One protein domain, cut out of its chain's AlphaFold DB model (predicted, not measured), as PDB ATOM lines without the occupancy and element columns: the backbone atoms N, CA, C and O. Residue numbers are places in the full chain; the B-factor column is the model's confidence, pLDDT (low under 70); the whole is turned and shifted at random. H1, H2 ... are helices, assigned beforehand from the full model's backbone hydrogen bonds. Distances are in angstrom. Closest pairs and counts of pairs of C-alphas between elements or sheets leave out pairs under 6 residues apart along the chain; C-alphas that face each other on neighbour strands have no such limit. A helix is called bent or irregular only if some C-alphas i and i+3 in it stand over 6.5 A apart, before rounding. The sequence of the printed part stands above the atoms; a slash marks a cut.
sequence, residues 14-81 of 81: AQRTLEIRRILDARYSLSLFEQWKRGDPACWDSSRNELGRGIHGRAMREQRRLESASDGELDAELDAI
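AT A GLANCE: This is residues 14 to 81 of the 81 residues of an uncharacterized protein of Betaproteobacteria bacterium (UniProt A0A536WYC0). One long, kinked helix, H4, runs nearly the length of a rod-like domain, and the corner where H1 and H2 meet at about a right angle packs on the part of H4 around residues 56 to 59. Little H3 makes the turn from H2 back into H4 at one end of the rod, and H5 folds back at the other end to pack on H1. The 68 printed residues hold five named helices, H1 to H5 in order, and no named strand, and the class is all helix. The whole is only just loose, close to compact, with a radius of gyration of the C-alphas of 13.3 A and spans of 40 by 18 by 18 A.

IN THESE COORDINATES: Find C-alpha 14 at (-61.126, -65.072, -24.285); from there H1, residues 14 to 28, runs 20.7 A to C-alpha 28. Next come H2, residues 30 to 39, 14.2 A long, and the short H3, residues 41 to 45. Look for C-alpha 47 at (-73.621, -74.866, 7.201), where H4, residues 47 to 68, begins; it is 31.8 A long, with a kink of 32 degrees near residue 54. H4 is irregular: C-alphas 48 and 51 are 8.1 A apart. H5, residues 71 to 79, ends at C-alpha 79, (-50.965, -53.903, -12.399).

HOW THE PARTS SIT: Start at H1, which with H4 is a hub, each touching three other helices. H1 and H4 touch, closest at the C-alphas of Tyr 28 and Ala 59, 6.1 A, at a steep tilt of 40 degrees, opposite ways. H1 and H2 only just touch, with 3 pairs of C-alphas within 8 A, and only at the corner, closest at Leu 24 and Leu 30, 5.8 A; they are about perpendicular at 86 degrees. With residues 52 to 59 alone, H4 touches H2, closest at the C-alphas of His 56 and Leu 30, 6.7 A, at a steep tilt of 47 degrees, opposite ways. H3 and H4 touch only at the corner, closest at the C-alphas of Cys 43 and Asn 49, 6.8 A. With residues 19 to 23 alone, H1 touches H5, closest at the C-alphas of Ile 23 and Leu 78, 6.4 A, at a steep tilt of 42 degrees, the same way. The helix packing is mostly crossed, with no shallow tilt among the three pairs H1 and H4, H1 and H5, H2 and H4. H1 and H3, H2 and H5, and H3 and H5 are apart. In H1, H2, H3 and H5 every O i to N i+4 pair is within hydrogen-bond range; in H4, 16 of 18 are.

THE WHOLE: The C-alphas of Ala 42 and Gly 72 are the two farthest apart, 40.1 A. Residues 38 to 43, of which 41 to 43 belong to H3, stand free, and so do residues 46 to 51, of which 47 to 51 belong to H4. The four links are tight, and the printed part has no cut. The mean pLDDT of the printed part is 94.8, and no printed residue is under 70.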
ATOM      1  N   ALA A  14     -61.945 -64.026 -24.896       93.75
ATOM      2  CA  ALA A  14     -61.126 -65.072 -24.285       93.75
ATOM      3  C   ALA A  14     -59.979 -64.491 -23.443       93.75
ATOM      4  O   ALA A  14     -59.759 -64.935 -22.317       93.75
ATOM      5  N   GLN A  15     -59.294 -63.464 -23.956       95.62
ATOM      6  CA  GLN A  15     -58.228 -62.774 -23.230       95.62
ATOM      7  C   GLN A  15     -58.788 -62.073 -21.990       95.62
ATOM      8  O   GLN A  15     -58.300 -62.297 -20.885       95.62
ATOM      9  N   ARG A  16     -59.869 -61.305 -22.156       96.25
ATOM     10  CA  ARG A  16     -60.519 -60.599 -21.048       96.25
ATOM     11  C   ARG A  16     -60.971 -61.559 -19.943       96.25
ATOM     12  O   ARG A  16     -60.772 -61.295 -18.764       96.25
ATOM     13  N   THR A  17     -61.528 -62.708 -20.324       95.94
ATOM     14  CA  THR A  17     -61.941 -63.756 -19.377       95.94
ATOM     15  C   THR A  17     -60.755 -64.287 -18.569       95.94
ATOM     16  O   THR A  17     -60.863 -64.437 -17.353       95.94
ATOM     17  N   LEU A  18     -59.618 -64.547 -19.222       96.62
ATOM     18  CA  LEU A  18     -58.402 -65.027 -18.557       96.62
ATOM     19  C   LEU A  18     -57.821 -63.989 -17.588       96.62
ATOM     20  O   LEU A  18     -57.407 -64.341 -16.486       96.62
ATOM     21  N   GLU A  19     -57.821 -62.715 -17.968       97.44
ATOM     22  CA  GLU A  19     -57.338 -61.610 -17.131       97.44
ATOM     23  C   GLU A  19     -58.201 -61.427 -15.877       97.44
ATOM     24  O   GLU A  19     -57.680 -61.398 -14.761       97.44
ATOM     25  N   ILE A  20     -59.527 -61.410 -16.041       97.50
ATOM     26  CA  ILE A  20     -60.473 -61.374 -14.917       97.50
ATOM     27  C   ILE A  20     -60.239 -62.572 -13.995       97.50
ATOM     28  O   ILE A  20     -60.175 -62.420 -12.773       97.50
ATOM     29  N   ARG A  21     -60.054 -63.767 -14.567       96.94
ATOM     30  CA  ARG A  21     -59.769 -64.982 -13.801       96.94
ATOM     31  C   ARG A  21     -58.496 -64.842 -12.968       96.94
ATOM     32  O   ARG A  21     -58.508 -65.193 -11.790       96.94
ATOM     33  N   ARG A  22     -57.433 -64.283 -13.548       97.81
ATOM     34  CA  ARG A  22     -56.156 -64.043 -12.862       97.81
ATOM     35  C   ARG A  22     -56.316 -63.103 -11.667       97.81
ATOM     36  O   ARG A  22     -55.810 -63.415 -10.593       97.81
ATOM     37  N   ILE A  23     -57.054 -62.002 -11.824       98.31
ATOM     38  CA  ILE A  23     -57.337 -61.065 -10.722       98.31
ATOM     39  C   ILE A  23     -58.106 -61.769  -9.596       98.31
ATOM     40  O   ILE A  23     -57.770 -61.630  -8.417       98.31
ATOM     41  N   LEU A  24     -59.135 -62.545  -9.944       98.12
ATOM     42  CA  LEU A  24     -59.954 -63.255  -8.961       98.12
ATOM     43  C   LEU A  24     -59.167 -64.343  -8.226       98.12
ATOM     44  O   LEU A  24     -59.356 -64.525  -7.022       98.12
ATOM     45  N   ASP A  25     -58.261 -65.031  -8.915       97.50
ATOM     46  CA  ASP A  25     -57.369 -66.009  -8.297       97.50
ATOM     47  C   ASP A  25     -56.364 -65.348  -7.350       97.50
ATOM     48  O   ASP A  25     -56.184 -65.840  -6.235       97.50
ATOM     49  N   ALA A  26     -55.791 -64.202  -7.728       97.44
ATOM     50  CA  ALA A  26     -54.878 -63.450  -6.868       97.44
ATOM     51  C   ALA A  26     -55.555 -62.943  -5.579       97.44
ATOM     52  O   ALA A  26     -54.974 -63.020  -4.499       97.44
ATOM     53  N   ARG A  27     -56.800 -62.456  -5.668       96.62
ATOM     54  CA  ARG A  27     -57.511 -61.842  -4.526       96.62
ATOM     55  C   ARG A  27     -58.283 -62.828  -3.660       96.62
ATOM     56  O   ARG A  27     -58.436 -62.602  -2.461       96.62
ATOM     57  N   TYR A  28     -58.824 -63.878  -4.268       95.88
ATOM     58  CA  TYR A  28     -59.793 -64.761  -3.620       95.88
ATOM     59  C   TYR A  28     -59.468 -66.242  -3.770       95.88
ATOM     60  O   TYR A  28     -60.237 -67.057  -3.268       95.88
ATOM     61  N   SER A  29     -58.389 -66.612  -4.469       94.62
ATOM     62  CA  SER A  29     -58.084 -68.014  -4.786       94.62
ATOM     63  C   SER A  29     -59.288 -68.731  -5.418       94.62
ATOM     64  O   SER A  29     -59.616 -69.860  -5.053       94.62
ATOM     65  N   LEU A  30     -59.995 -68.057  -6.334       94.12
ATOM     66  CA  LEU A  30     -61.273 -68.520  -6.880       94.12
ATOM     67  C   LEU A  30     -61.196 -69.952  -7.439       94.12
ATOM     68  O   LEU A  30     -62.053 -70.780  -7.133       94.12
ATOM     69  N   SER A  31     -60.149 -70.275  -8.190       92.62
ATOM     70  CA  SER A  31     -59.927 -71.599  -8.773       92.62
ATOM     71  C   SER A  31     -59.769 -72.698  -7.718       92.62
ATOM     72  O   SER A  31     -60.241 -73.813  -7.938       92.62
ATOM     73  N   LEU A  32     -59.194 -72.392  -6.546       92.06
ATOM     74  CA  LEU A  32     -59.130 -73.328  -5.418       92.06
ATOM     75  C   LEU A  32     -60.534 -73.620  -4.876       92.06
ATOM     76  O   LEU A  32     -60.899 -74.779  -4.681       92.06
ATOM     77  N   PHE A  33     -61.344 -72.580  -4.670       91.56
ATOM     78  CA  PHE A  33     -62.711 -72.735  -4.173       91.56
ATOM     79  C   PHE A  33     -63.619 -73.455  -5.175       91.56
ATOM     80  O   PHE A  33     -64.435 -74.283  -4.773       91.56
ATOM     81  N   GLU A  34     -63.466 -73.203  -6.473       92.31
ATOM     82  CA  GLU A  34     -64.203 -73.939  -7.501       92.31
ATOM     83  C   GLU A  34     -63.780 -75.407  -7.594       92.31
ATOM     84  O   GLU A  34     -64.635 -76.280  -7.769       92.31
ATOM     85  N   GLN A  35     -62.484 -75.699  -7.448       93.69
ATOM     86  CA  GLN A  35     -61.997 -77.075  -7.380       93.69
ATOM     87  C   GLN A  35     -62.551 -77.789  -6.145       93.69
ATOM     88  O   GLN A  35     -63.047 -78.909  -6.265       93.69
ATOM     89  N   TRP A  36     -62.539 -77.134  -4.984       90.12
ATOM     90  CA  TRP A  36     -63.109 -77.691  -3.762       90.12
ATOM     91  C   TRP A  36     -64.616 -77.940  -3.896       90.12
ATOM     92  O   TRP A  36     -65.072 -79.050  -3.631       90.12
ATOM     93  N   LYS A  37     -65.377 -76.964  -4.407       92.12
ATOM     94  CA  LYS A  37     -66.813 -77.111  -4.684       92.12
ATOM     95  C   LYS A  37     -67.109 -78.306  -5.592       92.12
ATOM     96  O   LYS A  37     -68.111 -78.986  -5.397       92.12
ATOM     97  N   ARG A  38     -66.258 -78.558  -6.591       94.25
ATOM     98  CA  ARG A  38     -66.394 -79.704  -7.500       94.25
ATOM     99  C   ARG A  38     -66.034 -81.030  -6.827       94.25
ATOM    100  O   ARG A  38     -66.666 -82.036  -7.129       94.25
ATOM    101  N   GLY A  39     -65.018 -81.032  -5.966       95.75
ATOM    102  CA  GLY A  39     -64.523 -82.227  -5.282       95.75
ATOM    103  C   GLY A  39     -65.418 -82.701  -4.138       95.75
ATOM    104  O   GLY A  39     -65.547 -83.905  -3.939       95.75
ATOM    105  N   ASP A  40     -66.059 -81.778  -3.418       93.94
ATOM    106  CA  ASP A  40     -66.975 -82.101  -2.319       93.94
ATOM    107  C   ASP A  40     -68.161 -81.115  -2.248       93.94
ATOM    108  O   ASP A  40     -68.185 -80.202  -1.411       93.94
ATOM    109  N   PRO A  41     -69.174 -81.284  -3.122       92.75
ATOM    110  CA  PRO A  41     -70.358 -80.426  -3.132       92.75
ATOM    111  C   PRO A  41     -71.161 -80.487  -1.823       92.75
ATOM    112  O   PRO A  41     -71.714 -79.480  -1.383       92.75
ATOM    113  N   ALA A  42     -71.202 -81.654  -1.169       92.75
ATOM    114  CA  ALA A  42     -71.976 -81.853   0.054       92.75
ATOM    115  C   ALA A  42     -71.391 -81.056   1.229       92.75
ATOM    116  O   ALA A  42     -72.124 -80.382   1.958       92.75
ATOM    117  N   CYS A  43     -70.065 -81.077   1.394       89.44
ATOM    118  CA  CYS A  43     -69.391 -80.227   2.369       89.44
ATOM    119  C   CYS A  43     -69.486 -78.747   1.979       89.44
ATOM    120  O   CYS A  43     -69.731 -77.903   2.849       89.44
ATOM    121  N   TRP A  44     -69.374 -78.432   0.684       93.31
ATOM    122  CA  TRP A  44     -69.467 -77.063   0.176       93.31
ATOM    123  C   TRP A  44     -70.778 -76.364   0.568       93.31
ATOM    124  O   TRP A  44     -70.752 -75.220   1.043       93.31
ATOM    125  N   ASP A  45     -71.905 -77.057   0.411       92.81
ATOM    126  CA  ASP A  45     -73.243 -76.535   0.712       92.81
ATOM    127  C   ASP A  45     -73.615 -76.637   2.203       92.81
ATOM    128  O   ASP A  45     -74.586 -76.026   2.653       92.81
ATOM    129  N   SER A  46     -72.817 -77.341   3.013       92.25
ATOM    130  CA  SER A  46     -73.079 -77.513   4.447       92.25
ATOM    131  C   SER A  46     -72.962 -76.205   5.236       92.25
ATOM    132  O   SER A  46     -72.121 -75.354   4.949       92.25
ATOM    133  N   SER A  47     -73.723 -76.045   6.320       90.12
ATOM    134  CA  SER A  47     -73.621 -74.866   7.201       90.12
ATOM    135  C   SER A  47     -72.204 -74.620   7.741       90.12
ATOM    136  O   SER A  47     -71.840 -73.477   7.996       90.12
ATOM    137  N   ARG A  48     -71.371 -75.665   7.828       88.38
ATOM    138  CA  ARG A  48     -69.977 -75.590   8.292       88.38
ATOM    139  C   ARG A  48     -69.050 -74.828   7.337       88.38
ATOM    140  O   ARG A  48     -68.033 -74.316   7.786       88.38
ATOM    141  N   ASN A  49     -69.399 -74.714   6.053       92.56
ATOM    142  CA  ASN A  49     -68.608 -73.994   5.046       92.56
ATOM    143  C   ASN A  49     -69.109 -72.557   4.777       92.56
ATOM    144  O   ASN A  49     -69.058 -72.047   3.655       92.56
ATOM    145  N   GLU A  50     -69.634 -71.875   5.793       93.69
ATOM    146  CA  GLU A  50     -70.127 -70.501   5.634       93.69
ATOM    147  C   GLU A  50     -69.031 -69.537   5.150       93.69
ATOM    148  O   GLU A  50     -69.264 -68.739   4.240       93.69
ATOM    149  N   LEU A  51     -67.811 -69.664   5.685       91.12
ATOM    150  CA  LEU A  51     -66.679 -68.824   5.295       91.12
ATOM    151  C   LEU A  51     -66.299 -69.013   3.817       91.12
ATOM    152  O   LEU A  51     -66.161 -68.026   3.095       91.12
ATOM    153  N   GLY A  52     -66.172 -70.263   3.352       91.38
ATOM    154  CA  GLY A  52     -65.817 -70.564   1.962       91.38
ATOM    155  C   GLY A  52     -66.872 -70.057   0.979       91.38
ATOM    156  O   GLY A  52     -66.538 -69.392  -0.005       91.38
ATOM    157  N   ARG A  53     -68.163 -70.251   1.288       93.38
ATOM    158  CA  ARG A  53     -69.257 -69.661   0.497       93.38
ATOM    159  C   ARG A  53     -69.254 -68.134   0.538       93.38
ATOM    160  O   ARG A  53     -69.554 -67.501  -0.476       93.38
ATOM    161  N   GLY A  54     -68.896 -67.533   1.672       94.50
ATOM    162  CA  GLY A  54     -68.767 -66.085   1.824       94.50
ATOM    163  C   GLY A  54     -67.685 -65.492   0.920       94.50
ATOM    164  O   GLY A  54     -67.945 -64.510   0.217       94.50
ATOM    165  N   ILE A  55     -66.499 -66.109   0.888       94.12
ATOM    166  CA  ILE A  55     -65.380 -65.698   0.026       94.12
ATOM    167  C   ILE A  55     -65.745 -65.888  -1.448       94.12
ATOM    168  O   ILE A  55     -65.648 -64.938  -2.224       94.12
ATOM    169  N   HIS A  56     -66.271 -67.056  -1.824       94.38
ATOM    170  CA  HIS A  56     -66.737 -67.307  -3.189       94.38
ATOM    171  C   HIS A  56     -67.819 -66.298  -3.615       94.38
ATOM    172  O   HIS A  56     -67.793 -65.769  -4.722       94.38
ATOM    173  N   GLY A  57     -68.758 -65.961  -2.729       95.69
ATOM    174  CA  GLY A  57     -69.773 -64.941  -2.991       95.69
ATOM    175  C   GLY A  57     -69.191 -63.541  -3.222       95.69
ATOM    176  O   GLY A  57     -69.718 -62.794  -4.049       95.69
ATOM    177  N   ARG A  58     -68.101 -63.177  -2.527       97.44
ATOM    178  CA  ARG A  58     -67.351 -61.934  -2.787       97.44
ATOM    179  C   ARG A  58     -66.657 -61.987  -4.146       97.44
ATOM    180  O   ARG A  58     -66.831 -61.050  -4.919       97.44
ATOM    181  N   ALA A  59     -65.996 -63.099  -4.470       96.88
ATOM    182  CA  ALA A  59     -65.358 -63.302  -5.770       96.88
ATOM    183  C   ALA A  59     -66.360 -63.166  -6.931       96.88
ATOM    184  O   ALA A  59     -66.084 -62.465  -7.895       96.88
ATOM    185  N   MET A  60     -67.569 -63.729  -6.815       96.38
ATOM    186  CA  MET A  60     -68.609 -63.599  -7.850       96.38
ATOM    187  C   MET A  60     -69.147 -62.170  -8.010       96.38
ATOM    188  O   MET A  60     -69.566 -61.781  -9.100       96.38
ATOM    189  N   ARG A  61     -69.193 -61.380  -6.929       97.69
ATOM    190  CA  ARG A  61     -69.554 -59.955  -7.022       97.69
ATOM    191  C   ARG A  61     -68.455 -59.157  -7.709       97.69
ATOM    192  O   ARG A  61     -68.767 -58.332  -8.561       97.69
ATOM    193  N   GLU A  62     -67.203 -59.440  -7.365       97.69
ATOM    194  CA  GLU A  62     -66.048 -58.807  -7.993       97.69
ATOM    195  C   GLU A  62     -65.947 -59.167  -9.476       97.69
ATOM    196  O   GLU A  62     -65.730 -58.288 -10.300       97.69
ATOM    197  N   GLN A  63     -66.198 -60.426  -9.834       97.19
ATOM    198  CA  GLN A  63     -66.227 -60.865 -11.225       97.19
ATOM    199  C   GLN A  63     -67.193 -60.016 -12.052       97.19
ATOM    200  O   GLN A  63     -66.797 -59.479 -13.079       97.19
ATOM    201  N   ARG A  64     -68.428 -59.814 -11.570       96.81
ATOM    202  CA  ARG A  64     -69.415 -58.970 -12.264       96.81
ATOM    203  C   ARG A  64     -68.957 -57.520 -12.408       96.81
ATOM    204  O   ARG A  64     -69.199 -56.908 -13.443       96.81
ATOM    205  N   ARG A  65     -68.290 -56.968 -11.388       97.25
ATOM    206  CA  ARG A  65     -67.701 -55.622 -11.461       97.25
ATOM    207  C   ARG A  65     -66.633 -55.564 -12.556       97.25
ATOM    208  O   ARG A  65     -66.695 -54.676 -13.400       97.25
ATOM    209  N   LEU A  66     -65.706 -56.521 -12.576       96.44
ATOM    210  CA  LEU A  66     -64.624 -56.597 -13.563       96.44
ATOM    211  C   LEU A  66     -65.145 -56.862 -14.984       96.44
ATOM    212  O   LEU A  66     -64.635 -56.296 -15.945       96.44
ATOM    213  N   GLU A  67     -66.199 -57.661 -15.142       94.75
ATOM    214  CA  GLU A  67     -66.869 -57.869 -16.432       94.75
ATOM    215  C   GLU A  67     -67.442 -56.560 -16.994       94.75
ATOM    216  O   GLU A  67     -67.386 -56.350 -18.204       94.75
ATOM    217  N   SER A  68     -67.917 -55.661 -16.123       93.44
ATOM    218  CA  SER A  68     -68.433 -54.336 -16.496       93.44
ATOM    219  C   SER A  68     -67.377 -53.228 -16.597       93.44
ATOM    220  O   SER A  68     -67.700 -52.138 -17.067       93.44
ATOM    221  N   ALA A  69     -66.146 -53.480 -16.147       94.56
ATOM    222  CA  ALA A  69     -65.078 -52.487 -16.141       94.56
ATOM    223  C   ALA A  69     -64.622 -52.142 -17.568       94.56
ATOM    224  O   ALA A  69     -64.656 -52.977 -18.471       94.56
ATOM    225  N   SER A  70     -64.127 -50.932 -17.781       94.12
ATOM    226  CA  SER A  70     -63.411 -50.593 -19.011       94.12
ATOM    227  C   SER A  70     -62.094 -51.375 -19.130       94.12
ATOM    228  O   SER A  70     -61.589 -51.936 -18.157       94.12
ATOM    229  N   ASP A  71     -61.515 -51.420 -20.331       94.31
ATOM    230  CA  ASP A  71     -60.208 -52.054 -20.544       94.31
ATOM    231  C   ASP A  71     -59.104 -51.375 -19.715       94.31
ATOM    232  O   ASP A  71     -58.276 -52.074 -19.136       94.31
ATOM    233  N   GLY A  72     -59.126 -50.043 -19.598       94.81
ATOM    234  CA  GLY A  72     -58.142 -49.300 -18.803       94.81
ATOM    235  C   GLY A  72     -58.283 -49.527 -17.296       94.81
ATOM    236  O   GLY A  72     -57.282 -49.639 -16.595       94.81
ATOM    237  N   GLU A  73     -59.512 -49.658 -16.789       96.25
ATOM    238  CA  GLU A  73     -59.729 -50.078 -15.398       96.25
ATOM    239  C   GLU A  73     -59.222 -51.504 -15.176       96.25
ATOM    240  O   GLU A  73     -58.560 -51.755 -14.177       96.25
ATOM    241  N   LEU A  74     -59.472 -52.428 -16.109       96.06
ATOM    242  CA  LEU A  74     -58.985 -53.802 -15.990       96.06
ATOM    243  C   LEU A  74     -57.447 -53.878 -15.970       96.06
ATOM    244  O   LEU A  74     -56.905 -54.682 -15.217       96.06
ATOM    245  N   ASP A  75     -56.749 -53.030 -16.734       96.50
ATOM    246  CA  ASP A  75     -55.281 -52.935 -16.680       96.50
ATOM    247  C   ASP A  75     -54.781 -52.458 -15.323       96.50
ATOM    248  O   ASP A  75     -53.908 -53.092 -14.738       96.50
ATOM    249  N   ALA A  76     -55.382 -51.403 -14.771       97.69
ATOM    250  CA  ALA A  76     -55.005 -50.915 -13.448       97.69
ATOM    251  C   ALA A  76     -55.181 -51.996 -12.363       97.69
ATOM    252  O   ALA A  76     -54.401 -52.078 -11.416       97.69
ATOM    253  N   GLU A  77     -56.197 -52.850 -12.502       97.62
ATOM    254  CA  GLU A  77     -56.441 -53.966 -11.586       97.62
ATOM    255  C   GLU A  77     -55.418 -55.101 -11.760       97.62
ATOM    256  O   GLU A  77     -55.082 -55.754 -10.770       97.62
ATOM    257  N   LEU A  78     -54.928 -55.332 -12.985       97.06
ATOM    258  CA  LEU A  78     -53.855 -56.287 -13.295       97.06
ATOM    259  C   LEU A  78     -52.481 -55.799 -12.824       97.06
ATOM    260  O   LEU A  78     -51.673 -56.618 -12.400       97.06
ATOM    261  N   ASP A  79     -52.221 -54.495 -12.873       97.69
ATOM    262  CA  ASP A  79     -50.965 -53.903 -12.399       97.69
ATOM    263  C   ASP A  79     -50.870 -53.882 -10.862       97.69
ATOM    264  O   ASP A  79     -49.783 -53.768 -10.296       97.69
ATOM    265  N   ALA A  80     -52.011 -53.988 -10.175       95.69
ATOM    266  CA  ALA A  80     -52.106 -53.963  -8.718       95.69
ATOM    267  C   ALA A  80     -51.978 -55.345  -8.042       95.69
ATOM    268  O   ALA A  80     -52.094 -55.417  -6.813       95.69
ATOM    269  N   ILE A  81     -51.794 -56.432  -8.805       92.19
ATOM    270  CA  ILE A  81     -51.650 -57.814  -8.296       92.19
ATOM    271  C   ILE A  81     -50.228 -58.350  -8.462       92.19
ATOM    272  O   ILE A  81     -49.826 -59.139  -7.580       92.19
TER     273      ILE A  81